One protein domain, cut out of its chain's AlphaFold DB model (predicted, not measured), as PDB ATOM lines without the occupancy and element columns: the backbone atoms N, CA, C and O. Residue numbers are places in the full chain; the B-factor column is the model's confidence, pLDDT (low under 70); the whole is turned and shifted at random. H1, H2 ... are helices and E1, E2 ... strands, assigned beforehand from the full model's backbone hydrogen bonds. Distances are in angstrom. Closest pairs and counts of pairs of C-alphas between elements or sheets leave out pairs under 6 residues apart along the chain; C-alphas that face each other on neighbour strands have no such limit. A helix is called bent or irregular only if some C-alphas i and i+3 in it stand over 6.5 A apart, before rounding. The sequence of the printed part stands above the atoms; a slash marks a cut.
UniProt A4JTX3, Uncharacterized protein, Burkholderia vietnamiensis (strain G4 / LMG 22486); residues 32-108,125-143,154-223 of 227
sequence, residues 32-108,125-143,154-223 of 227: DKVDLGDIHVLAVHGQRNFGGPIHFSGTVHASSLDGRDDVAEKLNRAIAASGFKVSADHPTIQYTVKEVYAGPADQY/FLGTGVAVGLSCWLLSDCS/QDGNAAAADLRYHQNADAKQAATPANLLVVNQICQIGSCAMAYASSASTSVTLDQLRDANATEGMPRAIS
ATOM      1  N   ASP A  32      79.711  35.453  65.387       65.38
ATOM      2  CA  ASP A  32      78.586  35.765  64.511       65.38
ATOM      3  C   ASP A  32      79.022  35.577  63.053       65.38
ATOM      4  O   ASP A  32      80.127  35.963  62.656       65.38
ATOM      5  N   LYS A  33      78.146  34.969  62.251       71.81
ATOM      6  CA  LYS A  33      78.337  34.730  60.816       71.81
ATOM      7  C   LYS A  33      77.265  35.494  60.057       71.81
ATOM      8  O   LYS A  33      76.092  35.393  60.400       71.81
ATOM      9  N   VAL A  34      77.657  36.217  59.016       74.19
ATOM     10  CA  VAL A  34      76.723  36.920  58.133       74.19
ATOM     11  C   VAL A  34      77.054  36.572  56.693       74.19
ATOM     12  O   VAL A  34      78.206  36.670  56.271       74.19
ATOM     13  N   ASP A  35      76.030  36.176  55.949       79.25
ATOM     14  CA  ASP A  35      76.118  35.924  54.518       79.25
ATOM     15  C   ASP A  35      75.442  37.073  53.759       79.25
ATOM     16  O   ASP A  35      74.264  37.365  53.978       79.25
ATOM     17  N   LEU A  36      76.208  37.758  52.910       80.56
ATOM     18  CA  LEU A  36      75.774  38.883  52.081       80.56
ATOM     19  C   LEU A  36      75.817  38.508  50.589       80.56
ATOM     20  O   LEU A  36      76.122  39.345  49.736       80.56
ATOM     21  N   GLY A  37      75.550  37.239  50.264       83.00
ATOM     22  CA  GLY A  37      75.623  36.709  48.906       83.00
ATOM     23  C   GLY A  37      77.050  36.290  48.569       83.00
ATOM     24  O   GLY A  37      77.547  35.294  49.077       83.00
ATOM     25  N   ASP A  38      77.733  37.060  47.721       82.62
ATOM     26  CA  ASP A  38      79.118  36.751  47.335       82.62
ATOM     27  C   ASP A  38      80.133  37.046  48.455       82.62
ATOM     28  O   ASP A  38      81.306  36.692  48.322       82.62
ATOM     29  N   ILE A  39      79.727  37.724  49.535       80.12
ATOM     30  CA  ILE A  39      80.597  38.117  50.649       80.12
ATOM     31  C   ILE A  39      80.154  37.414  51.928       80.12
ATOM     32  O   ILE A  39      79.011  37.551  52.360       80.12
ATOM     33  N   HIS A  40      81.099  36.754  52.589       77.75
ATOM     34  CA  HIS A  40      80.891  36.126  53.885       77.75
ATOM     35  C   HIS A  40      81.681  36.856  54.969       77.75
ATOM     36  O   HIS A  40      82.888  37.083  54.834       77.75
ATOM     37  N   VAL A  41      80.997  37.203  56.058       77.19
ATOM     38  CA  VAL A  41      81.549  37.950  57.188       77.19
ATOM     39  C   VAL A  41      81.537  37.090  58.447       77.19
ATOM     40  O   VAL A  41      80.547  36.427  58.755       77.19
ATOM     41  N   LEU A  42      82.638  37.133  59.195       74.38
ATOM     42  CA  LEU A  42      82.785  36.492  60.494       74.38
ATOM     43  C   LEU A  42      83.191  37.526  61.540       74.38
ATOM     44  O   LEU A  42      84.194  38.219  61.377       74.38
ATOM     45  N   ALA A  43      82.464  37.590  62.646       74.25
ATOM     46  CA  ALA A  43      82.782  38.448  63.776       74.25
ATOM     47  C   ALA A  43      83.135  37.598  64.996       74.25
ATOM     48  O   ALA A  43      82.345  36.769  65.433       74.25
ATOM     49  N   VAL A  44      84.320  37.810  65.561       71.69
ATOM     50  CA  VAL A  44      84.786  37.140  66.778       71.69
ATOM     51  C   VAL A  44      84.735  38.147  67.913       71.69
ATOM     52  O   VAL A  44      85.463  39.145  67.913       71.69
ATOM     53  N   HIS A  45      83.853  37.888  68.874       66.94
ATOM     54  CA  HIS A  45      83.513  38.871  69.889       66.94
ATOM     55  C   HIS A  45      84.659  39.076  70.880       66.94
ATOM     56  O   HIS A  45      85.267  38.122  71.371       66.94
ATOM     57  N   GLY A  46      84.910  40.340  71.220       60.78
ATOM     58  CA  GLY A  46      85.745  40.692  72.365       60.78
ATOM     59  C   GLY A  46      85.046  40.377  73.695       60.78
ATOM     60  O   GLY A  46      83.835  40.181  73.755       60.78
ATOM     61  N   GLN A  47      85.800  40.380  74.800       54.97
ATOM     62  CA  GLN A  47      85.272  40.016  76.127       54.97
ATOM     63  C   GLN A  47      84.165  40.944  76.662       54.97
ATOM     64  O   GLN A  47      83.491  40.594  77.631       54.97
ATOM     65  N   ARG A  48      83.995  42.150  76.106       57.41
ATOM     66  CA  ARG A  48      83.074  43.151  76.655       57.41
ATOM     67  C   ARG A  48      81.755  43.183  75.892       57.41
ATOM     68  O   ARG A  48      81.724  43.385  74.684       57.41
ATOM     69  N   ASN A  49      80.668  43.051  76.646       58.72
ATOM     70  CA  ASN A  49      79.300  43.260  76.198       58.72
ATOM     71  C   ASN A  49      78.767  44.524  76.889       58.72
ATOM     72  O   ASN A  49      78.723  44.579  78.115       58.72
ATOM     73  N   PHE A  50      78.392  45.542  76.115       56.06
ATOM     74  CA  PHE A  50      78.053  46.873  76.638       56.06
ATOM     75  C   PHE A  50      76.611  47.005  77.141       56.06
ATOM     76  O   PHE A  50      76.200  48.087  77.552       56.06
ATOM     77  N   GLY A  51      75.831  45.919  77.117       54.53
ATOM     78  CA  GLY A  51      74.377  46.049  77.143       54.53
ATOM     79  C   GLY A  51      73.878  46.724  75.857       54.53
ATOM     80  O   GLY A  51      74.652  47.273  75.076       54.53
ATOM     81  N   GLY A  52      72.581  46.618  75.568       60.75
ATOM     82  CA  GLY A  52      72.004  47.317  74.413       60.75
ATOM     83  C   GLY A  52      72.077  48.848  74.568       60.75
ATOM     84  O   GLY A  52      72.279  49.335  75.682       60.75
ATOM     85  N   PRO A  53      71.830  49.620  73.494       60.62
ATOM     86  CA  PRO A  53      71.909  51.090  73.501       60.62
ATOM     87  C   PRO A  53      70.995  51.745  74.549       60.62
ATOM     88  O   PRO A  53      71.300  52.811  75.067       60.62
ATOM     89  N   ILE A  54      69.898  51.082  74.925       62.62
ATOM     90  CA  ILE A  54      68.952  51.543  75.956       62.62
ATOM     91  C   ILE A  54      69.593  51.560  77.357       62.62
ATOM     92  O   ILE A  54      69.210  52.359  78.209       62.62
ATOM     93  N   HIS A  55      70.577  50.694  77.605       70.38
ATOM     94  CA  HIS A  55      71.232  50.544  78.906       70.38
ATOM     95  C   HIS A  55      72.571  51.288  78.999       70.38
ATOM     96  O   HIS A  55      73.167  51.333  80.074       70.38
ATOM     97  N   PHE A  56      73.037  51.885  77.899       80.25
ATOM     98  CA  PHE A  56      74.297  52.616  77.830       80.25
ATOM     99  C   PHE A  56      74.052  54.104  77.552       80.25
ATOM    100  O   PHE A  56      73.543  54.481  76.502       80.25
ATOM    101  N   SER A  57      74.445  54.972  78.487       79.38
ATOM    102  CA  SER A  57      74.232  56.425  78.384       79.38
ATOM    103  C   SER A  57      75.433  57.211  77.841       79.38
ATOM    104  O   SER A  57      75.336  58.431  77.699       79.38
ATOM    105  N   GLY A  58      76.562  56.544  77.593       86.38
ATOM    106  CA  GLY A  58      77.803  57.173  77.141       86.38
ATOM    107  C   GLY A  58      77.866  57.404  75.631       86.38
ATOM    108  O   GLY A  58      76.905  57.180  74.893       86.38
ATOM    109  N   THR A  59      79.037  57.834  75.170       91.50
ATOM    110  CA  THR A  59      79.373  57.997  73.750       91.50
ATOM    111  C   THR A  59      80.443  56.999  73.327       91.50
ATOM    112  O   THR A  59      81.322  56.631  74.108       91.50
ATOM    113  N   VAL A  60      80.367  56.555  72.078       91.12
ATOM    114  CA  VAL A  60      81.318  55.624  71.468       91.12
ATOM    115  C   VAL A  60      82.024  56.322  70.312       91.12
ATOM    116  O   VAL A  60      81.421  57.131  69.614       91.12
ATOM    117  N   HIS A  61      83.289  56.007  70.078       94.44
ATOM    118  CA  HIS A  61      83.990  56.434  68.876       94.44
ATOM    119  C   HIS A  61      84.991  55.377  68.439       94.44
ATOM    120  O   HIS A  61      85.669  54.782  69.270       94.44
ATOM    121  N   ALA A  62      85.096  55.158  67.137       93.31
ATOM    122  CA  ALA A  62      86.143  54.371  66.513       93.31
ATOM    123  C   ALA A  62      87.082  55.286  65.720       93.31
ATOM    124  O   ALA A  62      86.624  56.139  64.965       93.31
ATOM    125  N   SER A  63      88.387  55.077  65.859       94.38
ATOM    126  CA  SER A  63      89.429  55.732  65.062       94.38
ATOM    127  C   SER A  63      90.310  54.689  64.380       94.38
ATOM    128  O   SER A  63      90.342  53.534  64.806       94.38
ATOM    129  N   SER A  64      91.021  55.061  63.317       93.50
ATOM    130  CA  SER A  64      92.002  54.175  62.684       93.50
ATOM    131  C   SER A  64      93.387  54.323  63.324       93.50
ATOM    132  O   SER A  64      93.788  55.414  63.728       93.50
ATOM    133  N   LEU A  65      94.135  53.218  63.409       87.44
ATOM    134  CA  LEU A  65      95.564  53.213  63.765       87.44
ATOM    135  C   LEU A  65      96.494  53.179  62.551       87.44
ATOM    136  O   LEU A  65      97.703  53.338  62.701       87.44
ATOM    137  N   ASP A  66      95.953  52.909  61.372       84.25
ATOM    138  CA  ASP A  66      96.680  52.601  60.143       84.25
ATOM    139  C   ASP A  66      96.274  53.503  58.966       84.25
ATOM    140  O   ASP A  66      96.545  53.179  57.812       84.25
ATOM    141  N   GLY A  67      95.643  54.647  59.251       86.19
ATOM    142  CA  GLY A  67      95.232  55.635  58.246       86.19
ATOM    143  C   GLY A  67      94.023  55.216  57.401       86.19
ATOM    144  O   GLY A  67      93.758  55.813  56.363       86.19
ATOM    145  N   ARG A  68      93.282  54.192  57.836       89.88
ATOM    146  CA  ARG A  68      91.995  53.734  57.283       89.88
ATOM    147  C   ARG A  68      90.822  54.469  57.927       89.88
ATOM    148  O   ARG A  68      89.907  53.856  58.486       89.88
ATOM    149  N   ASP A  69      90.870  55.798  57.892       94.12
ATOM    150  CA  ASP A  69      89.844  56.642  58.509       94.12
ATOM    151  C   ASP A  69      88.463  56.412  57.881       94.12
ATOM    152  O   ASP A  69      87.455  56.453  58.581       94.12
ATOM    153  N   ASP A  70      88.413  56.056  56.595       94.81
ATOM    154  CA  ASP A  70      87.190  55.679  55.884       94.81
ATOM    155  C   ASP A  70      86.504  54.447  56.505       94.81
ATOM    156  O   ASP A  70      85.282  54.419  56.672       94.81
ATOM    157  N   VAL A  71      87.286  53.439  56.904       93.81
ATOM    158  CA  VAL A  71      86.797  52.214  57.554       93.81
ATOM    159  C   VAL A  71      86.301  52.522  58.967       93.81
ATOM    160  O   VAL A  71      85.223  52.072  59.360       93.81
ATOM    161  N   ALA A  72      87.052  53.327  59.724       94.62
ATOM    162  CA  ALA A  72      86.649  53.756  61.062       94.62
ATOM    163  C   ALA A  72      85.369  54.611  61.027       94.62
ATOM    164  O   ALA A  72      84.481  54.447  61.865       94.62
ATOM    165  N   GLU A  73      85.224  55.484  60.030       96.56
ATOM    166  CA  GLU A  73      84.026  56.298  59.834       96.56
ATOM    167  C   GLU A  73      82.800  55.438  59.481       96.56
ATOM    168  O   GLU A  73      81.714  55.652  60.021       96.56
ATOM    169  N   LYS A  74      82.966  54.409  58.638       96.50
ATOM    170  CA  LYS A  74      81.906  53.423  58.359       96.50
ATOM    171  C   LYS A  74      81.469  52.685  59.623       96.50
ATOM    172  O   LYS A  74      80.267  52.576  59.865       96.50
ATOM    173  N   LEU A  75      82.418  52.254  60.455       95.44
ATOM    174  CA  LEU A  75      82.109  51.638  61.745       95.44
ATOM    175  C   LEU A  75      81.349  52.609  62.663       95.44
ATOM    176  O   LEU A  75      80.329  52.235  63.237       95.44
ATOM    177  N   ASN A  76      81.777  53.870  62.759       96.06
ATOM    178  CA  ASN A  76      81.060  54.900  63.516       96.06
ATOM    179  C   ASN A  76      79.614  55.079  63.024       96.06
ATOM    180  O   ASN A  76      78.692  55.129  63.837       96.06
ATOM    181  N   ARG A  77      79.388  55.112  61.704       96.25
ATOM    182  CA  ARG A  77      78.031  55.165  61.133       96.25
ATOM    183  C   ARG A  77      77.204  53.933  61.501       96.25
ATOM    184  O   ARG A  77      76.041  54.082  61.859       96.25
ATOM    185  N   ALA A  78      77.792  52.738  61.471       93.94
ATOM    186  CA  ALA A  78      77.108  51.504  61.857       93.94
ATOM    187  C   ALA A  78      76.770  51.452  63.364       93.94
ATOM    188  O   ALA A  78      75.678  51.020  63.741       93.94
ATOM    189  N   ILE A  79      77.664  51.951  64.226       92.12
ATOM    190  CA  ILE A  79      77.419  52.118  65.669       92.12
ATOM    191  C   ILE A  79      76.237  53.073  65.894       92.12
ATOM    192  O   ILE A  79      75.311  52.744  66.639       92.12
ATOM    193  N   ALA A  80      76.233  54.224  65.213       92.75
ATOM    194  CA  ALA A  80      75.149  55.201  65.300       92.75
ATOM    195  C   ALA A  80      73.811  54.631  64.804       92.75
ATOM    196  O   ALA A  80      72.787  54.787  65.468       92.75
ATOM    197  N   ALA A  81      73.820  53.910  63.678       92.00
ATOM    198  CA  ALA A  81      72.638  53.239  63.134       92.00
ATOM    199  C   ALA A  81      72.070  52.170  64.085       92.00
ATOM    200  O   ALA A  81      70.871  51.909  64.073       92.00
ATOM    201  N   SER A  82      72.912  51.601  64.953       88.44
ATOM    202  CA  SER A  82      72.506  50.656  65.999       88.44
ATOM    203  C   SER A  82      71.959  51.347  67.263       88.44
ATOM    204  O   SER A  82      71.696  50.687  68.264       88.44
ATOM    205  N   GLY A  83      71.785  52.675  67.242       88.88
ATOM    206  CA  GLY A  83      71.165  53.460  68.313       88.88
ATOM    207  C   GLY A  83      72.124  53.984  69.386       88.88
ATOM    208  O   GLY A  83      71.672  54.590  70.358       88.88
ATOM    209  N   PHE A  84      73.435  53.780  69.238       89.62
ATOM    210  CA  PHE A  84      74.436  54.322  70.160       89.62
ATOM    211  C   PHE A  84      74.789  55.770  69.803       89.62
ATOM    212  O   PHE A  84      74.823  56.156  68.636       89.62
ATOM    213  N   LYS A  85      75.112  56.585  70.810       91.31
ATOM    214  CA  LYS A  85      75.620  57.943  70.577       91.31
ATOM    215  C   LYS A  85      77.083  57.883  70.155       91.31
ATOM    216  O   LYS A  85      77.891  57.270  70.851       91.31
ATOM    217  N   VAL A  86      77.427  58.567  69.068       92.88
ATOM    218  CA  VAL A  86      78.804  58.649  68.567       92.88
ATOM    219  C   VAL A  86      79.346  60.062  68.750       92.88
ATOM    220  O   VAL A  86      78.681  61.022  68.373       92.88
ATOM    221  N   SER A  87      80.531  60.195  69.350       93.50
ATOM    222  CA  SER A  87      81.204  61.488  69.552       93.50
ATOM    223  C   SER A  87      82.714  61.306  69.566       93.50
ATOM    224  O   SER A  87      83.215  60.549  70.393       93.50
ATOM    225  N   ALA A  88      83.427  62.024  68.700       89.88
ATOM    226  CA  ALA A  88      84.890  62.075  68.735       89.88
ATOM    227  C   ALA A  88      85.414  62.875  69.942       89.88
ATOM    228  O   ALA A  88      86.501  62.598  70.448       89.88
ATOM    229  N   ASP A  89      84.619  63.823  70.445       87.44
ATOM    230  CA  ASP A  89      84.969  64.627  71.611       87.44
ATOM    231  C   ASP A  89      84.688  63.827  72.887       87.44
ATOM    232  O   ASP A  89      83.530  63.553  73.222       87.44
ATOM    233  N   HIS A  90      85.762  63.436  73.578       83.50
ATOM    234  CA  HIS A  90      85.756  62.704  74.853       83.50
ATOM    235  C   HIS A  90      84.799  61.493  74.897       83.50
ATOM    236  O   HIS A  90      83.885  61.449  75.729       83.50
ATOM    237  N   PRO A  91      84.998  60.481  74.033       89.00
ATOM    238  CA  PRO A  91      84.159  59.295  74.030       89.00
ATOM    239  C   PRO A  91      84.288  58.522  75.342       89.00
ATOM    240  O   PRO A  91      85.383  58.304  75.859       89.00
ATOM    241  N   THR A  92      83.156  58.041  75.855       89.94
ATOM    242  CA  THR A  92      83.148  57.093  76.982       89.94
ATOM    243  C   THR A  92      83.865  55.796  76.603       89.94
ATOM    244  O   THR A  92      84.546  55.190  77.430       89.94
ATOM    245  N   ILE A  93      83.718  55.369  75.345       87.56
ATOM    246  CA  ILE A  93      84.387  54.200  74.782       87.56
ATOM    247  C   ILE A  93      85.101  54.602  73.496       87.56
ATOM    248  O   ILE A  93      84.460  54.950  72.507       87.56
ATOM    249  N   GLN A  94      86.426  54.477  73.506       90.38
ATOM    250  CA  GLN A  94      87.253  54.606  72.315       90.38
ATOM    251  C   GLN A  94      87.636  53.221  71.794       90.38
ATOM    252  O   GLN A  94      88.257  52.430  72.514       90.38
ATOM    253  N   TYR A  95      87.321  52.974  70.530       89.69
ATOM    254  CA  TYR A  95      87.868  51.885  69.744       89.69
ATOM    255  C   TYR A  95      88.951  52.381  68.801       89.69
ATOM    256  O   TYR A  95      88.908  53.502  68.292       89.69
ATOM    257  N   THR A  96      89.890  51.494  68.531       88.44
ATOM    258  CA  THR A  96      90.900  51.634  67.503       88.44
ATOM    259  C   THR A  96      90.770  50.489  66.512       88.44
ATOM    260  O   THR A  96      90.730  49.321  66.894       88.44
ATOM    261  N   VAL A  97      90.673  50.824  65.233       90.12
ATOM    262  CA  VAL A  97      90.560  49.878  64.127       90.12
ATOM    263  C   VAL A  97      91.907  49.778  63.431       90.12
ATOM    264  O   VAL A  97      92.573  50.787  63.195       90.12
ATOM    265  N   LYS A  98      92.304  48.552  63.099       85.19
ATOM    266  CA  LYS A  98      93.493  48.260  62.306       85.19
ATOM    267  C   LYS A  98      93.183  47.170  61.289       85.19
ATOM    268  O   LYS A  98      92.656  46.119  61.653       85.19
ATOM    269  N   GLU A  99      93.524  47.388  60.028       86.75
ATOM    270  CA  GLU A  99      93.604  46.340  59.014       86.75
ATOM    271  C   GLU A  99      94.849  45.488  59.287       86.75
ATOM    272  O   GLU A  99      95.992  45.931  59.189       86.75
ATOM    273  N   VAL A 100      94.627  44.244  59.709       80.50
ATOM    274  CA  VAL A 100      95.701  43.276  59.975       80.50
ATOM    275  C   VAL A 100      96.117  42.579  58.685       80.50
ATOM    276  O   VAL A 100      97.274  42.188  58.538       80.50
ATOM    277  N   TYR A 101      95.176  42.415  57.756       79.81
ATOM    278  CA  TYR A 101      95.417  41.791  56.465       79.81
ATOM    279  C   TYR A 101      94.370  42.228  55.437       79.81
ATOM    280  O   TYR A 101      93.196  42.362  55.776       79.81
ATOM    281  N   ALA A 102      94.785  42.392  54.182       85.75
ATOM    282  CA  ALA A 102      93.898  42.539  53.035       85.75
ATOM    283  C   ALA A 102      94.592  41.984  51.787       85.75
ATOM    284  O   ALA A 102      95.663  42.464  51.414       85.75
ATOM    285  N   GLY A 103      94.004  40.979  51.144       76.38
ATOM    286  CA  GLY A 103      94.610  40.349  49.973       76.38
ATOM    287  C   GLY A 103      94.083  38.943  49.694       76.38
ATOM    288  O   GLY A 103      93.020  38.578  50.203       76.38
ATOM    289  N   PRO A 104      94.805  38.165  48.870       76.12
ATOM    290  CA  PRO A 104      94.466  36.778  48.572       76.12
ATOM    291  C   PRO A 104      94.387  35.907  49.829       76.12
ATOM    292  O   PRO A 104      95.317  35.885  50.631       76.12
ATOM    293  N   ALA A 105      93.284  35.185  50.032       69.06
ATOM    294  CA  ALA A 105      93.064  34.494  51.307       69.06
ATOM    295  C   ALA A 105      94.155  33.449  51.621       69.06
ATOM    296  O   ALA A 105      94.565  33.318  52.772       69.06
ATOM    297  N   ASP A 106      94.687  32.772  50.604       65.00
ATOM    298  CA  ASP A 106      95.762  31.773  50.700       65.00
ATOM    299  C   ASP A 106      97.100  32.330  51.226       65.00
ATOM    300  O   ASP A 106      97.935  31.588  51.748       65.00
ATOM    301  N   GLN A 107      97.307  33.643  51.127       68.19
ATOM    302  CA  GLN A 107      98.499  34.324  51.630       68.19
ATOM    303  C   GLN A 107      98.343  34.805  53.072       68.19
ATOM    304  O   GLN A 107      99.329  35.235  53.688       68.19
ATOM    305  N   TYR A 108      97.135  34.740  53.633       64.38
ATOM    306  CA  TYR A 108      96.923  35.093  55.024       64.38
ATOM    307  C   TYR A 108      97.589  34.069  55.937       64.38
ATOM    308  O   TYR A 108      97.218  32.899  56.006       64.38
ATOM    309  N   PHE A 125      94.512  36.494  72.152       39.72
ATOM    310  CA  PHE A 125      93.631  36.925  71.044       39.72
ATOM    311  C   PHE A 125      93.339  35.912  69.947       39.72
ATOM    312  O   PHE A 125      92.317  36.032  69.280       39.72
ATOM    313  N   LEU A 126      94.165  34.886  69.782       41.44
ATOM    314  CA  LEU A 126      93.884  33.804  68.845       41.44
ATOM    315  C   LEU A 126      93.962  32.501  69.621       41.44
ATOM    316  O   LEU A 126      94.957  31.783  69.567       41.44
ATOM    317  N   GLY A 127      92.904  32.210  70.380       38.06
ATOM    318  CA  GLY A 127      92.676  30.845  70.831       38.06
ATOM    319  C   GLY A 127      92.764  29.943  69.602       38.06
ATOM    320  O   GLY A 127      92.094  30.192  68.599       38.06
ATOM    321  N   THR A 128      93.623  28.934  69.660       37.25
ATOM    322  CA  THR A 128      93.909  27.974  68.581       37.25
ATOM    323  C   THR A 128      92.645  27.454  67.886       37.25
ATOM    324  O   THR A 128      92.663  27.240  66.680       37.25
ATOM    325  N   GLY A 129      91.513  27.348  68.592       35.38
ATOM    326  CA  GLY A 129      90.218  26.960  68.019       35.38
ATOM    327  C   GLY A 129      89.591  27.957  67.029       35.38
ATOM    328  O   GLY A 129      88.984  27.525  66.055       35.38
ATOM    329  N   VAL A 130      89.762  29.271  67.219       40.91
ATOM    330  CA  VAL A 130      89.246  30.296  66.285       40.91
ATOM    331  C   VAL A 130      90.092  30.317  65.016       40.91
ATOM    332  O   VAL A 130      89.548  30.358  63.917       40.91
ATOM    333  N   ALA A 131      91.415  30.191  65.157       40.06
ATOM    334  CA  ALA A 131      92.329  30.068  64.023       40.06
ATOM    335  C   ALA A 131      92.047  28.807  63.181       40.06
ATOM    336  O   ALA A 131      92.101  28.878  61.957       40.06
ATOM    337  N   VAL A 132      91.682  27.687  63.820       40.91
ATOM    338  CA  VAL A 132      91.312  26.431  63.137       40.91
ATOM    339  C   VAL A 132      89.923  26.509  62.488       40.91
ATOM    340  O   VAL A 132      89.734  26.031  61.373       40.91
ATOM    341  N   GLY A 133      88.940  27.142  63.141       41.94
ATOM    342  CA  GLY A 133      87.622  27.386  62.541       41.94
ATOM    343  C   GLY A 133      87.704  28.298  61.314       41.94
ATOM    344  O   GLY A 133      87.081  28.020  60.294       41.94
ATOM    345  N   LEU A 134      88.548  29.330  61.387       48.34
ATOM    346  CA  LEU A 134      88.872  30.222  60.275       48.34
ATOM    347  C   LEU A 134      89.608  29.499  59.146       48.34
ATOM    348  O   LEU A 134      89.250  29.693  57.992       48.34
ATOM    349  N   SER A 135      90.598  28.647  59.441       44.84
ATOM    350  CA  SER A 135      91.312  27.903  58.395       44.84
ATOM    351  C   SER A 135      90.406  26.896  57.687       44.84
ATOM    352  O   SER A 135      90.468  26.761  56.470       44.84
ATOM    353  N   CYS A 136      89.505  26.241  58.418       45.78
ATOM    354  CA  CYS A 136      88.532  25.333  57.819       45.78
ATOM    355  C   CYS A 136      87.470  26.061  56.985       45.78
ATOM    356  O   CYS A 136      87.114  25.591  55.908       45.78
ATOM    357  N   TRP A 137      86.958  27.195  57.471       49.41
ATOM    358  CA  TRP A 137      85.875  27.920  56.802       49.41
ATOM    359  C   TRP A 137      86.363  28.779  55.628       49.41
ATOM    360  O   TRP A 137      85.687  28.846  54.609       49.41
ATOM    361  N   LEU A 138      87.546  29.394  55.741       51.53
ATOM    362  CA  LEU A 138      88.090  30.307  54.726       51.53
ATOM    363  C   LEU A 138      89.080  29.638  53.763       51.53
ATOM    364  O   LEU A 138      89.156  30.047  52.605       51.53
ATOM    365  N   LEU A 139      89.856  28.646  54.223       47.69
ATOM    366  CA  LEU A 139      91.019  28.112  53.492       47.69
ATOM    367  C   LEU A 139      90.859  26.658  53.033       47.69
ATOM    368  O   LEU A 139      91.798  26.097  52.475       47.69
ATOM    369  N   SER A 140      89.687  26.039  53.222       41.78
ATOM    370  CA  SER A 140      89.351  24.665  52.788       41.78
ATOM    371  C   SER A 140      90.219  23.519  53.351       41.78
ATOM    372  O   SER A 140      89.941  22.352  53.079       41.78
ATOM    373  N   ASP A 141      91.237  23.804  54.171       39.19
ATOM    374  CA  ASP A 141      92.164  22.795  54.691       39.19
ATOM    375  C   ASP A 141      91.714  22.275  56.066       39.19
ATOM    376  O   ASP A 141      92.097  22.778  57.124       39.19
ATOM    377  N   CYS A 142      90.855  21.255  56.043       43.59
ATOM    378  CA  CYS A 142      90.399  20.528  57.233       43.59
ATOM    379  C   CYS A 142      91.080  19.157  57.388       43.59
ATOM    380  O   CYS A 142      90.477  18.211  57.896       43.59
ATOM    381  N   SER A 143      92.322  19.001  56.923       34.47
ATOM    382  CA  SER A 143      92.934  17.674  56.770       34.47
ATOM    383  C   SER A 143      93.599  17.091  58.030       34.47
ATOM    384  O   SER A 143      93.974  15.916  58.008       34.47
ATOM    385  N   GLN A 154      87.073  22.646  77.846       31.23
ATOM    386  CA  GLN A 154      85.754  23.206  78.190       31.23
ATOM    387  C   GLN A 154      85.072  24.109  77.145       31.23
ATOM    388  O   GLN A 154      83.945  23.799  76.768       31.23
ATOM    389  N   ASP A 155      85.744  25.100  76.558       37.72
ATOM    390  CA  ASP A 155      85.071  26.085  75.681       37.72
ATOM    391  C   ASP A 155      85.122  25.773  74.175       37.72
ATOM    392  O   ASP A 155      84.283  26.216  73.388       37.72
ATOM    393  N   GLY A 156      86.065  24.928  73.757       31.50
ATOM    394  CA  GLY A 156      86.165  24.477  72.368       31.50
ATOM    395  C   GLY A 156      85.067  23.528  71.928       31.50
ATOM    396  O   GLY A 156      84.826  23.391  70.733       31.50
ATOM    397  N   ASN A 157      84.368  22.910  72.879       32.81
ATOM    398  CA  ASN A 157      83.224  22.072  72.566       32.81
ATOM    399  C   ASN A 157      82.058  22.886  72.008       32.81
ATOM    400  O   ASN A 157      81.312  22.319  71.232       32.81
ATOM    401  N   ALA A 158      81.912  24.181  72.317       34.22
ATOM    402  CA  ALA A 158      80.825  25.002  71.774       34.22
ATOM    403  C   ALA A 158      81.104  25.452  70.330       34.22
ATOM    404  O   ALA A 158      80.261  25.259  69.463       34.22
ATOM    405  N   ALA A 159      82.309  25.959  70.040       34.91
ATOM    406  CA  ALA A 159      82.704  26.335  68.678       34.91
ATOM    407  C   ALA A 159      82.847  25.108  67.759       34.91
ATOM    408  O   ALA A 159      82.428  25.138  66.604       34.91
ATOM    409  N   ALA A 160      83.384  23.997  68.278       33.94
ATOM    410  CA  ALA A 160      83.439  22.738  67.544       33.94
ATOM    411  C   ALA A 160      82.066  22.061  67.439       33.94
ATOM    412  O   ALA A 160      81.832  21.385  66.444       33.94
ATOM    413  N   ALA A 161      81.161  22.215  68.415       35.44
ATOM    414  CA  ALA A 161      79.782  21.740  68.288       35.44
ATOM    415  C   ALA A 161      78.986  22.584  67.299       35.44
ATOM    416  O   ALA A 161      78.238  21.989  66.550       35.44
ATOM    417  N   ASP A 162      79.174  23.901  67.226       37.78
ATOM    418  CA  ASP A 162      78.536  24.750  66.210       37.78
ATOM    419  C   ASP A 162      79.022  24.370  64.802       37.78
ATOM    420  O   ASP A 162      78.232  24.075  63.906       37.78
ATOM    421  N   LEU A 163      80.341  24.222  64.633       38.72
ATOM    422  CA  LEU A 163      80.931  23.731  63.386       38.72
ATOM    423  C   LEU A 163      80.466  22.305  63.043       38.72
ATOM    424  O   LEU A 163      80.168  22.026  61.886       38.72
ATOM    425  N   ARG A 164      80.348  21.400  64.025       38.09
ATOM    426  CA  ARG A 164      79.856  20.024  63.815       38.09
ATOM    427  C   ARG A 164      78.343  19.945  63.609       38.09
ATOM    428  O   ARG A 164      77.887  19.071  62.881       38.09
ATOM    429  N   TYR A 165      77.561  20.814  64.240       35.47
ATOM    430  CA  TYR A 165      76.107  20.875  64.099       35.47
ATOM    431  C   TYR A 165      75.752  21.289  62.671       35.47
ATOM    432  O   TYR A 165      74.934  20.635  62.029       35.47
ATOM    433  N   HIS A 166      76.484  22.256  62.113       38.00
ATOM    434  CA  HIS A 166      76.321  22.674  60.721       38.00
ATOM    435  C   HIS A 166      76.983  21.732  59.699       38.00
ATOM    436  O   HIS A 166      76.427  21.540  58.621       38.00
ATOM    437  N   GLN A 167      78.079  21.038  60.038       39.38
ATOM    438  CA  GLN A 167      78.631  19.967  59.183       39.38
ATOM    439  C   GLN A 167      77.671  18.779  59.001       39.38
ATOM    440  O   GLN A 167      77.735  18.100  57.979       39.38
ATOM    441  N   ASN A 168      76.790  18.520  59.975       39.50
ATOM    442  CA  ASN A 168      75.782  17.460  59.876       39.50
ATOM    443  C   ASN A 168      74.452  17.943  59.272       39.50
ATOM    444  O   ASN A 168      73.706  17.117  58.750       39.50
ATOM    445  N   ALA A 169      74.152  19.246  59.336       38.22
ATOM    446  CA  ALA A 169      72.942  19.820  58.749       38.22
ATOM    447  C   ALA A 169      73.069  20.045  57.232       38.22
ATOM    448  O   ALA A 169      72.099  19.825  56.515       38.22
ATOM    449  N   ASP A 170      74.267  20.370  56.730       39.38
ATOM    450  CA  ASP A 170      74.483  20.652  55.310       39.38
ATOM    451  C   ASP A 170      75.723  19.936  54.764       39.38
ATOM    452  O   ASP A 170      76.762  20.535  54.483       39.38
ATOM    453  N   ALA A 171      75.580  18.641  54.467       37.69
ATOM    454  CA  ALA A 171      76.537  17.857  53.669       37.69
ATOM    455  C   ALA A 171      76.699  18.357  52.203       37.69
ATOM    456  O   ALA A 171      77.152  17.614  51.331       37.69
ATOM    457  N   LYS A 172      76.320  19.610  51.913       35.91
ATOM    458  CA  LYS A 172      76.475  20.302  50.626       35.91
ATOM    459  C   LYS A 172      77.252  21.616  50.694       35.91
ATOM    460  O   LYS A 172      77.583  22.135  49.631       35.91
ATOM    461  N   GLN A 173      77.610  22.138  51.869       40.47
ATOM    462  CA  GLN A 173      78.591  23.227  51.935       40.47
ATOM    463  C   GLN A 173      80.000  22.639  51.838       40.47
ATOM    464  O   GLN A 173      80.751  22.557  52.806       40.47
ATOM    465  N   ALA A 174      80.374  22.219  50.627       39.88
ATOM    466  CA  ALA A 174      81.779  22.246  50.259       39.88
ATOM    467  C   ALA A 174      82.207  23.718  50.365       39.88
ATOM    468  O   ALA A 174      81.795  24.533  49.539       39.88
ATOM    469  N   ALA A 175      82.924  24.071  51.437       51.06
ATOM    470  CA  ALA A 175      83.438  25.419  51.641       51.06
ATOM    471  C   ALA A 175      84.268  25.788  50.408       51.06
ATOM    472  O   ALA A 175      85.341  25.228  50.180       51.06
ATOM    473  N   THR A 176      83.719  26.655  49.558       48.59
ATOM    474  CA  THR A 176      84.449  27.148  48.395       48.59
ATOM    475  C   THR A 176      85.523  28.080  48.947       48.59
ATOM    476  O   THR A 176      85.167  29.012  49.671       48.59
ATOM    477  N   PRO A 177      86.817  27.813  48.698       55.69
ATOM    478  CA  PRO A 177      87.892  28.595  49.290       55.69
ATOM    479  C   PRO A 177      87.753  30.065  48.893       55.69
ATOM    480  O   PRO A 177      87.439  30.382  47.742       55.69
ATOM    481  N   ALA A 178      87.964  30.966  49.853       61.88
ATOM    482  CA  ALA A 178      87.915  32.393  49.576       61.88
ATOM    483  C   ALA A 178      89.080  32.792  48.656       61.88
ATOM    484  O   ALA A 178      90.215  32.364  48.846       61.88
ATOM    485  N   ASN A 179      88.805  33.660  47.687       68.75
ATOM    486  CA  ASN A 179      89.817  34.265  46.828       68.75
ATOM    487  C   ASN A 179      90.410  35.514  47.474       68.75
ATOM    488  O   ASN A 179      91.611  35.738  47.380       68.75
ATOM    489  N   LEU A 180      89.589  36.316  48.153       73.62
ATOM    490  CA  LEU A 180      90.018  37.521  48.857       73.62
ATOM    491  C   LEU A 180      89.568  37.491  50.316       73.62
ATOM    492  O   LEU A 180      88.503  36.964  50.643       73.62
ATOM    493  N   LEU A 181      90.383  38.095  51.176       80.69
ATOM    494  CA  LEU A 181      90.166  38.206  52.609       80.69
ATOM    495  C   LEU A 181      90.604  39.587  53.103       80.69
ATOM    496  O   LEU A 181      91.696  40.056  52.784       80.69
ATOM    497  N   VAL A 182      89.773  40.194  53.943       83.44
ATOM    498  CA  VAL A 182      90.098  41.370  54.752       83.44
ATOM    499  C   VAL A 182      89.907  41.009  56.220       83.44
ATOM    500  O   VAL A 182      88.877  40.457  56.605       83.44
ATOM    501  N   VAL A 183      90.907  41.316  57.041       82.44
ATOM    502  CA  VAL A 183      90.912  41.063  58.483       82.44
ATOM    503  C   VAL A 183      91.137  42.373  59.210       82.44
ATOM    504  O   VAL A 183      92.179  43.012  59.051       82.44
ATOM    505  N   ASN A 184      90.190  42.742  60.062       84.00
ATOM    506  CA  ASN A 184      90.292  43.913  60.912       84.00
ATOM    507  C   ASN A 184      90.317  43.511  62.381       84.00
ATOM    508  O   ASN A 184      89.594  42.620  62.827       84.00
ATOM    509  N   GLN A 185      91.157  44.210  63.129       84.00
ATOM    510  CA  GLN A 185      91.218  44.160  64.576       84.00
ATOM    511  C   GLN A 185      90.613  45.447  65.131       84.00
ATOM    512  O   GLN A 185      90.931  46.537  64.656       84.00
ATOM    513  N   ILE A 186      89.754  45.313  66.138       85.56
ATOM    514  CA  ILE A 186      89.047  46.419  66.781       85.56
ATOM    515  C   ILE A 186      89.376  46.369  68.265       85.56
ATOM    516  O   ILE A 186      88.937  45.461  68.966       85.56
ATOM    517  N   CYS A 187      90.174  47.306  68.755       80.38
ATOM    518  CA  CYS A 187      90.666  47.305  70.126       80.38
ATOM    519  C   CYS A 187      90.046  48.425  70.954       80.38
ATOM    520  O   CYS A 187      89.937  49.558  70.514       80.38
ATOM    521  N   GLN A 188      89.704  48.112  72.192       77.81
ATOM    522  CA  GLN A 188      89.517  49.057  73.286       77.81
ATOM    523  C   GLN A 188      90.684  48.863  74.268       77.81
ATOM    524  O   GLN A 188      91.378  47.845  74.227       77.81
ATOM    525  N   ILE A 189      90.901  49.801  75.193       69.38
ATOM    526  CA  ILE A 189      91.884  49.647  76.276       69.38
ATOM    527  C   ILE A 189      91.710  48.281  76.974       69.38
ATOM    528  O   ILE A 189      90.699  48.008  77.630       69.38
ATOM    529  N   GLY A 190      92.724  47.427  76.812       60.03
ATOM    530  CA  GLY A 190      92.823  46.106  77.433       60.03
ATOM    531  C   GLY A 190      92.088  44.960  76.725       60.03
ATOM    532  O   GLY A 190      92.168  43.839  77.215       60.03
ATOM    533  N   SER A 191      91.387  45.186  75.604       67.56
ATOM    534  CA  SER A 191      90.685  44.104  74.891       67.56
ATOM    535  C   SER A 191      90.472  44.385  73.405       67.56
ATOM    536  O   SER A 191      90.026  45.473  73.059       67.56
ATOM    537  N   CYS A 192      90.674  43.389  72.543       72.25
ATOM    538  CA  CYS A 192      90.391  43.480  71.113       72.25
ATOM    539  C   CYS A 192      89.333  42.469  70.654       72.25
ATOM    540  O   CYS A 192      89.082  41.453  71.295       72.25
ATOM    541  N   ALA A 193      88.714  42.763  69.526       78.38
ATOM    542  CA  ALA A 193      87.843  41.878  68.782       78.38
ATOM    543  C   ALA A 193      88.391  41.747  67.356       78.38
ATOM    544  O   ALA A 193      89.182  42.587  66.913       78.38
ATOM    545  N   MET A 194      87.981  40.696  66.650       77.31
ATOM    546  CA  MET A 194      88.404  40.451  65.271       77.31
ATOM    547  C   MET A 194      87.182  40.355  64.367       77.31
ATOM    548  O   MET A 194      86.173  39.761  64.744       77.31
ATOM    549  N   ALA A 195      87.287  40.907  63.167       80.25
ATOM    550  CA  ALA A 195      86.264  40.803  62.142       80.25
ATOM    551  C   ALA A 195      86.909  40.447  60.799       80.25
ATOM    552  O   ALA A 195      87.959  40.989  60.437       80.25
ATOM    553  N   TYR A 196      86.286  39.535  60.068       82.44
ATOM    554  CA  TYR A 196      86.779  38.966  58.821       82.44
ATOM    555  C   TYR A 196      85.710  39.145  57.751       82.44
ATOM    556  O   TYR A 196      84.549  38.835  57.999       82.44
ATOM    557  N   ALA A 197      86.100  39.576  56.558       82.69
ATOM    558  CA  ALA A 197      85.246  39.565  55.378       82.69
ATOM    559  C   ALA A 197      85.976  38.865  54.239       82.69
ATOM    560  O   ALA A 197      87.147  39.145  53.980       82.69
ATOM    561  N   SER A 198      85.291  37.951  53.565       82.62
ATOM    562  CA  SER A 198      85.882  37.107  52.535       82.62
ATOM    563  C   SER A 198      84.932  36.887  51.369       82.62
ATOM    564  O   SER A 198      83.720  37.007  51.522       82.62
ATOM    565  N   SER A 199      85.483  36.570  50.203       78.69
ATOM    566  CA  SER A 199      84.691  36.211  49.027       78.69
ATOM    567  C   SER A 199      85.454  35.247  48.133       78.69
ATOM    568  O   SER A 199      86.666  35.384  47.958       78.69
ATOM    569  N   ALA A 200      84.734  34.298  47.536       77.62
ATOM    570  CA  ALA A 200      85.218  33.454  46.443       77.62
ATOM    571  C   ALA A 200      84.909  34.048  45.051       77.62
ATOM    572  O   ALA A 200      85.378  33.535  44.038       77.62
ATOM    573  N   SER A 201      84.141  35.134  44.973       78.50
ATOM    574  CA  SER A 201      83.753  35.764  43.710       78.50
ATOM    575  C   SER A 201      84.867  36.669  43.186       78.50
ATOM    576  O   SER A 201      85.438  37.469  43.925       78.50
ATOM    577  N   THR A 202      85.186  36.571  41.894       82.94
ATOM    578  CA  THR A 202      86.200  37.426  41.248       82.94
ATOM    579  C   THR A 202      85.684  38.832  40.937       82.94
ATOM    580  O   THR A 202      86.474  39.702  40.576       82.94
ATOM    581  N   SER A 203      84.374  39.066  41.068       88.56
ATOM    582  CA  SER A 203      83.753  40.384  40.918       88.56
ATOM    583  C   SER A 203      83.808  41.216  42.204       88.56
ATOM    584  O   SER A 203      83.623  42.433  42.145       88.56
ATOM    585  N   VAL A 204      84.075  40.583  43.353       84.94
ATOM    586  CA  VAL A 204      84.202  41.257  44.646       84.94
ATOM    587  C   VAL A 204      85.604  41.838  44.804       84.94
ATOM    588  O   VAL A 204      86.617  41.178  44.589       84.94
ATOM    589  N   THR A 205      85.660  43.094  45.227       94.19
ATOM    590  CA  THR A 205      86.888  43.859  45.466       94.19
ATOM    591  C   THR A 205      87.254  43.907  46.953       94.19
ATOM    592  O   THR A 205      86.404  43.733  47.827       94.19
ATOM    593  N   LEU A 206      88.518  44.228  47.267       92.75
ATOM    594  CA  LEU A 206      88.949  44.446  48.656       92.75
ATOM    595  C   LEU A 206      88.167  45.572  49.347       92.75
ATOM    596  O   LEU A 206      87.902  45.477  50.540       92.75
ATOM    597  N   ASP A 207      87.767  46.612  48.616       96.12
ATOM    598  CA  ASP A 207      87.009  47.725  49.196       96.12
ATOM    599  C   ASP A 207      85.580  47.318  49.561       96.12
ATOM    600  O   ASP A 207      85.076  47.740  50.600       96.12
ATOM    601  N   GLN A 208      84.957  46.434  48.776       95.25
ATOM    602  CA  GLN A 208      83.669  45.835  49.138       95.25
ATOM    603  C   GLN A 208      83.795  44.924  50.363       95.25
ATOM    604  O   GLN A 208      82.922  44.945  51.227       95.25
ATOM    605  N   LEU A 209      84.896  44.175  50.492       89.62
ATOM    606  CA  LEU A 209      85.159  43.389  51.701       89.62
ATOM    607  C   LEU A 209      85.381  44.281  52.927       89.62
ATOM    608  O   LEU A 209      84.815  44.008  53.980       89.62
ATOM    609  N   ARG A 210      86.151  45.369  52.804       95.38
ATOM    610  CA  ARG A 210      86.322  46.367  53.876       95.38
ATOM    611  C   ARG A 210      84.990  46.976  54.292       95.38
ATOM    612  O   ARG A 210      84.738  47.128  55.483       95.38
ATOM    613  N   ASP A 211      84.148  47.316  53.318       96.75
ATOM    614  CA  ASP A 211      82.826  47.890  53.553       96.75
ATOM    615  C   ASP A 211      81.913  46.920  54.308       96.75
ATOM    616  O   ASP A 211      81.384  47.268  55.365       96.75
ATOM    617  N   ALA A 212      81.815  45.677  53.834       92.88
ATOM    618  CA  ALA A 212      81.074  44.614  54.506       92.88
ATOM    619  C   ALA A 212      81.612  44.357  55.921       92.88
ATOM    620  O   ALA A 212      80.845  44.226  56.875       92.88
ATOM    621  N   ASN A 213      82.937  44.351  56.094       89.75
ATOM    622  CA  ASN A 213      83.528  44.154  57.409       89.75
ATOM    623  C   ASN A 213      83.183  45.317  58.349       89.75
ATOM    624  O   ASN A 213      82.764  45.084  59.476       89.75
ATOM    625  N   ALA A 214      83.298  46.568  57.898       95.50
ATOM    626  CA  ALA A 214      83.018  47.751  58.713       95.50
ATOM    627  C   ALA A 214      81.535  47.900  59.095       95.50
ATOM    628  O   ALA A 214      81.230  48.442  60.157       95.50
ATOM    629  N   THR A 215      80.621  47.436  58.239       95.12
ATOM    630  CA  THR A 215      79.166  47.611  58.404       95.12
ATOM    631  C   THR A 215      78.471  46.422  59.068       95.12
ATOM    632  O   THR A 215      77.482  46.615  59.780       95.12
ATOM    633  N   GLU A 216      79.000  45.208  58.898       90.19
ATOM    634  CA  GLU A 216      78.455  43.988  59.500       90.19
ATOM    635  C   GLU A 216      79.397  43.373  60.532       90.19
ATOM    636  O   GLU A 216      78.999  43.147  61.673       90.19
ATOM    637  N   GLY A 217      80.657  43.132  60.167       86.69
ATOM    638  CA  GLY A 217      81.589  42.352  60.985       86.69
ATOM    639  C   GLY A 217      82.020  43.066  62.263       86.69
ATOM    640  O   GLY A 217      81.819  42.569  63.369       86.69
ATOM    641  N   MET A 218      82.596  44.258  62.127       90.50
ATOM    642  CA  MET A 218      83.122  45.030  63.251       90.50
ATOM    643  C   MET A 218      82.037  45.397  64.279       90.50
ATOM    644  O   MET A 218      82.288  45.175  65.465       90.50
ATOM    645  N   PRO A 219      80.834  45.880  63.893       90.25
ATOM    646  CA  PRO A 219      79.766  46.192  64.846       90.25
ATOM    647  C   PRO A 219      79.301  44.973  65.656       90.25
ATOM    648  O   PRO A 219      79.008  45.090  66.849       90.25
ATOM    649  N   ARG A 220      79.267  43.787  65.036       85.50
ATOM    650  CA  ARG A 220      78.942  42.523  65.717       85.50
ATOM    651  C   ARG A 220      80.065  42.087  66.647       85.50
ATOM    652  O   ARG A 220      79.811  41.785  67.807       85.50
ATOM    653  N   ALA A 221      81.318  42.206  66.209       79.69
ATOM    654  CA  ALA A 221      82.494  41.846  67.002       79.69
ATOM    655  C   ALA A 221      82.596  42.648  68.319       79.69
ATOM    656  O   ALA A 221      83.045  42.130  69.344       79.69
ATOM    657  N   ILE A 222      82.125  43.901  68.326       83.00
ATOM    658  CA  ILE A 222      82.020  44.734  69.541       83.00
ATOM    659  C   ILE A 222      80.624  44.696  70.193       83.00
ATOM    660  O   ILE A 222      80.351  45.438  71.133       83.00
ATOM    661  N   SER A 223      79.750  43.797  69.736       82.25
ATOM    662  CA  SER A 223      78.414  43.522  70.277       82.25
ATOM    663  C   SER A 223      77.433  44.704  70.268       82.25
ATOM    664  O   SER A 223      76.505  44.710  71.086       82.25
TER     665      SER A 223
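Overview. This is residues 32 to 108, 125 to 143 and 154 to 223 of the 227 residues of an uncharacterized protein of Burkholderia vietnamiensis (strain G4 / LMG 22486) (UniProt A4JTX3). A twisted six-stranded sheet makes a wall, with helices H4 and H1 packed together over one face. H2 only grazes the sheet, and H3 touches H2 and reaches outward, where residues 164 to 172 stick out. The printed part has 166 residues, in order E1 E2 E3 H1 E4 H2 H3 E5 E6 H4; the sheet is mixed, ordered E1, E2, E6, E5, E4, E3. The class is mixed, helices and strands; the whole is compact, with a radius of gyration of the C-alphas of 16.2 A and spans of 49 by 38 by 25 A.

Along the chain. Find C-alpha 32 at (78.586, 35.765, 64.511), where E1 begins, residues 32 to 35; E2 follows, residues 40 to 44. Read on to E3, residues 59 to 64, 17.2 A, and H1, residues 69 to 81, 18.1 A. E4, residues 93 to 104, runs 33.0 A from C-alpha 93 at (84.387, 54.200, 74.782). H2 is residues 128 to 139, 15.4 A, and H3 residues 156 to 169, 19.5 A. E5, residues 180 to 188, spans 27.0 A, and E6, residues 191 to 199, 27.7 A. H4, residues 206 to 221, spans 19.6 A and ends at C-alpha 221, (82.494, 41.846, 67.002); it has a kink of 40 degrees near residue 213 and is only just irregular, C-alphas 215 and 218 being 6.8 A apart.

Arrangement. Look first at hairpin E5 and E6, antiparallel, with N 184 and O 195 2.9 A apart. E2 is antiparallel to E6, N 42 to O 196 2.8 A, and forms a hairpin with edge strand E1, N 34 to O 41 2.9 A. E4 is antiparallel to E5, N 98 to O 185 2.9 A, and parallel to edge strand E3, N 95 to O 61 2.8 A. E3, H1 and E4 form a strand-helix-strand unit, two parallel neighbour strands with a helix between, its crossover left-handed. H4 lies over E2, E6 and E5 at a height over the sheet of 6.7 A; its closest C-alphas to E6 are Gly 217 and Ala 195, 5.1 A. H1, on the same face, lies over E4 and E3 at 8.4 A; these are two layers, helices on one face of a sheet. H1 and H4 touch, closest C-alphas Leu 75 and Ala 214, 5.0 A, at a steep tilt of 43 degrees. H2, with residues 129 to 133 alone, touches H3, closest C-alphas Gly 129 and Gly 156, 6.4 A. Every O i to N i+4 pair is within hydrogen-bond range in H1, H2 and H3, and 10 of 12 in H4.

Size, cuts and confidence. The C-alphas farthest apart, Asp 89 and Ala 171, are 50.8 A apart. Residues 109 to 124 and 144 to 153 are not printed, with C-alpha gaps of 16.5 A and 23.3 A. The links E2 to E3 and H1 to E4 are long. Confidence is low, under 70, in 63 residues, among them 125 to 143 and 154 to 179.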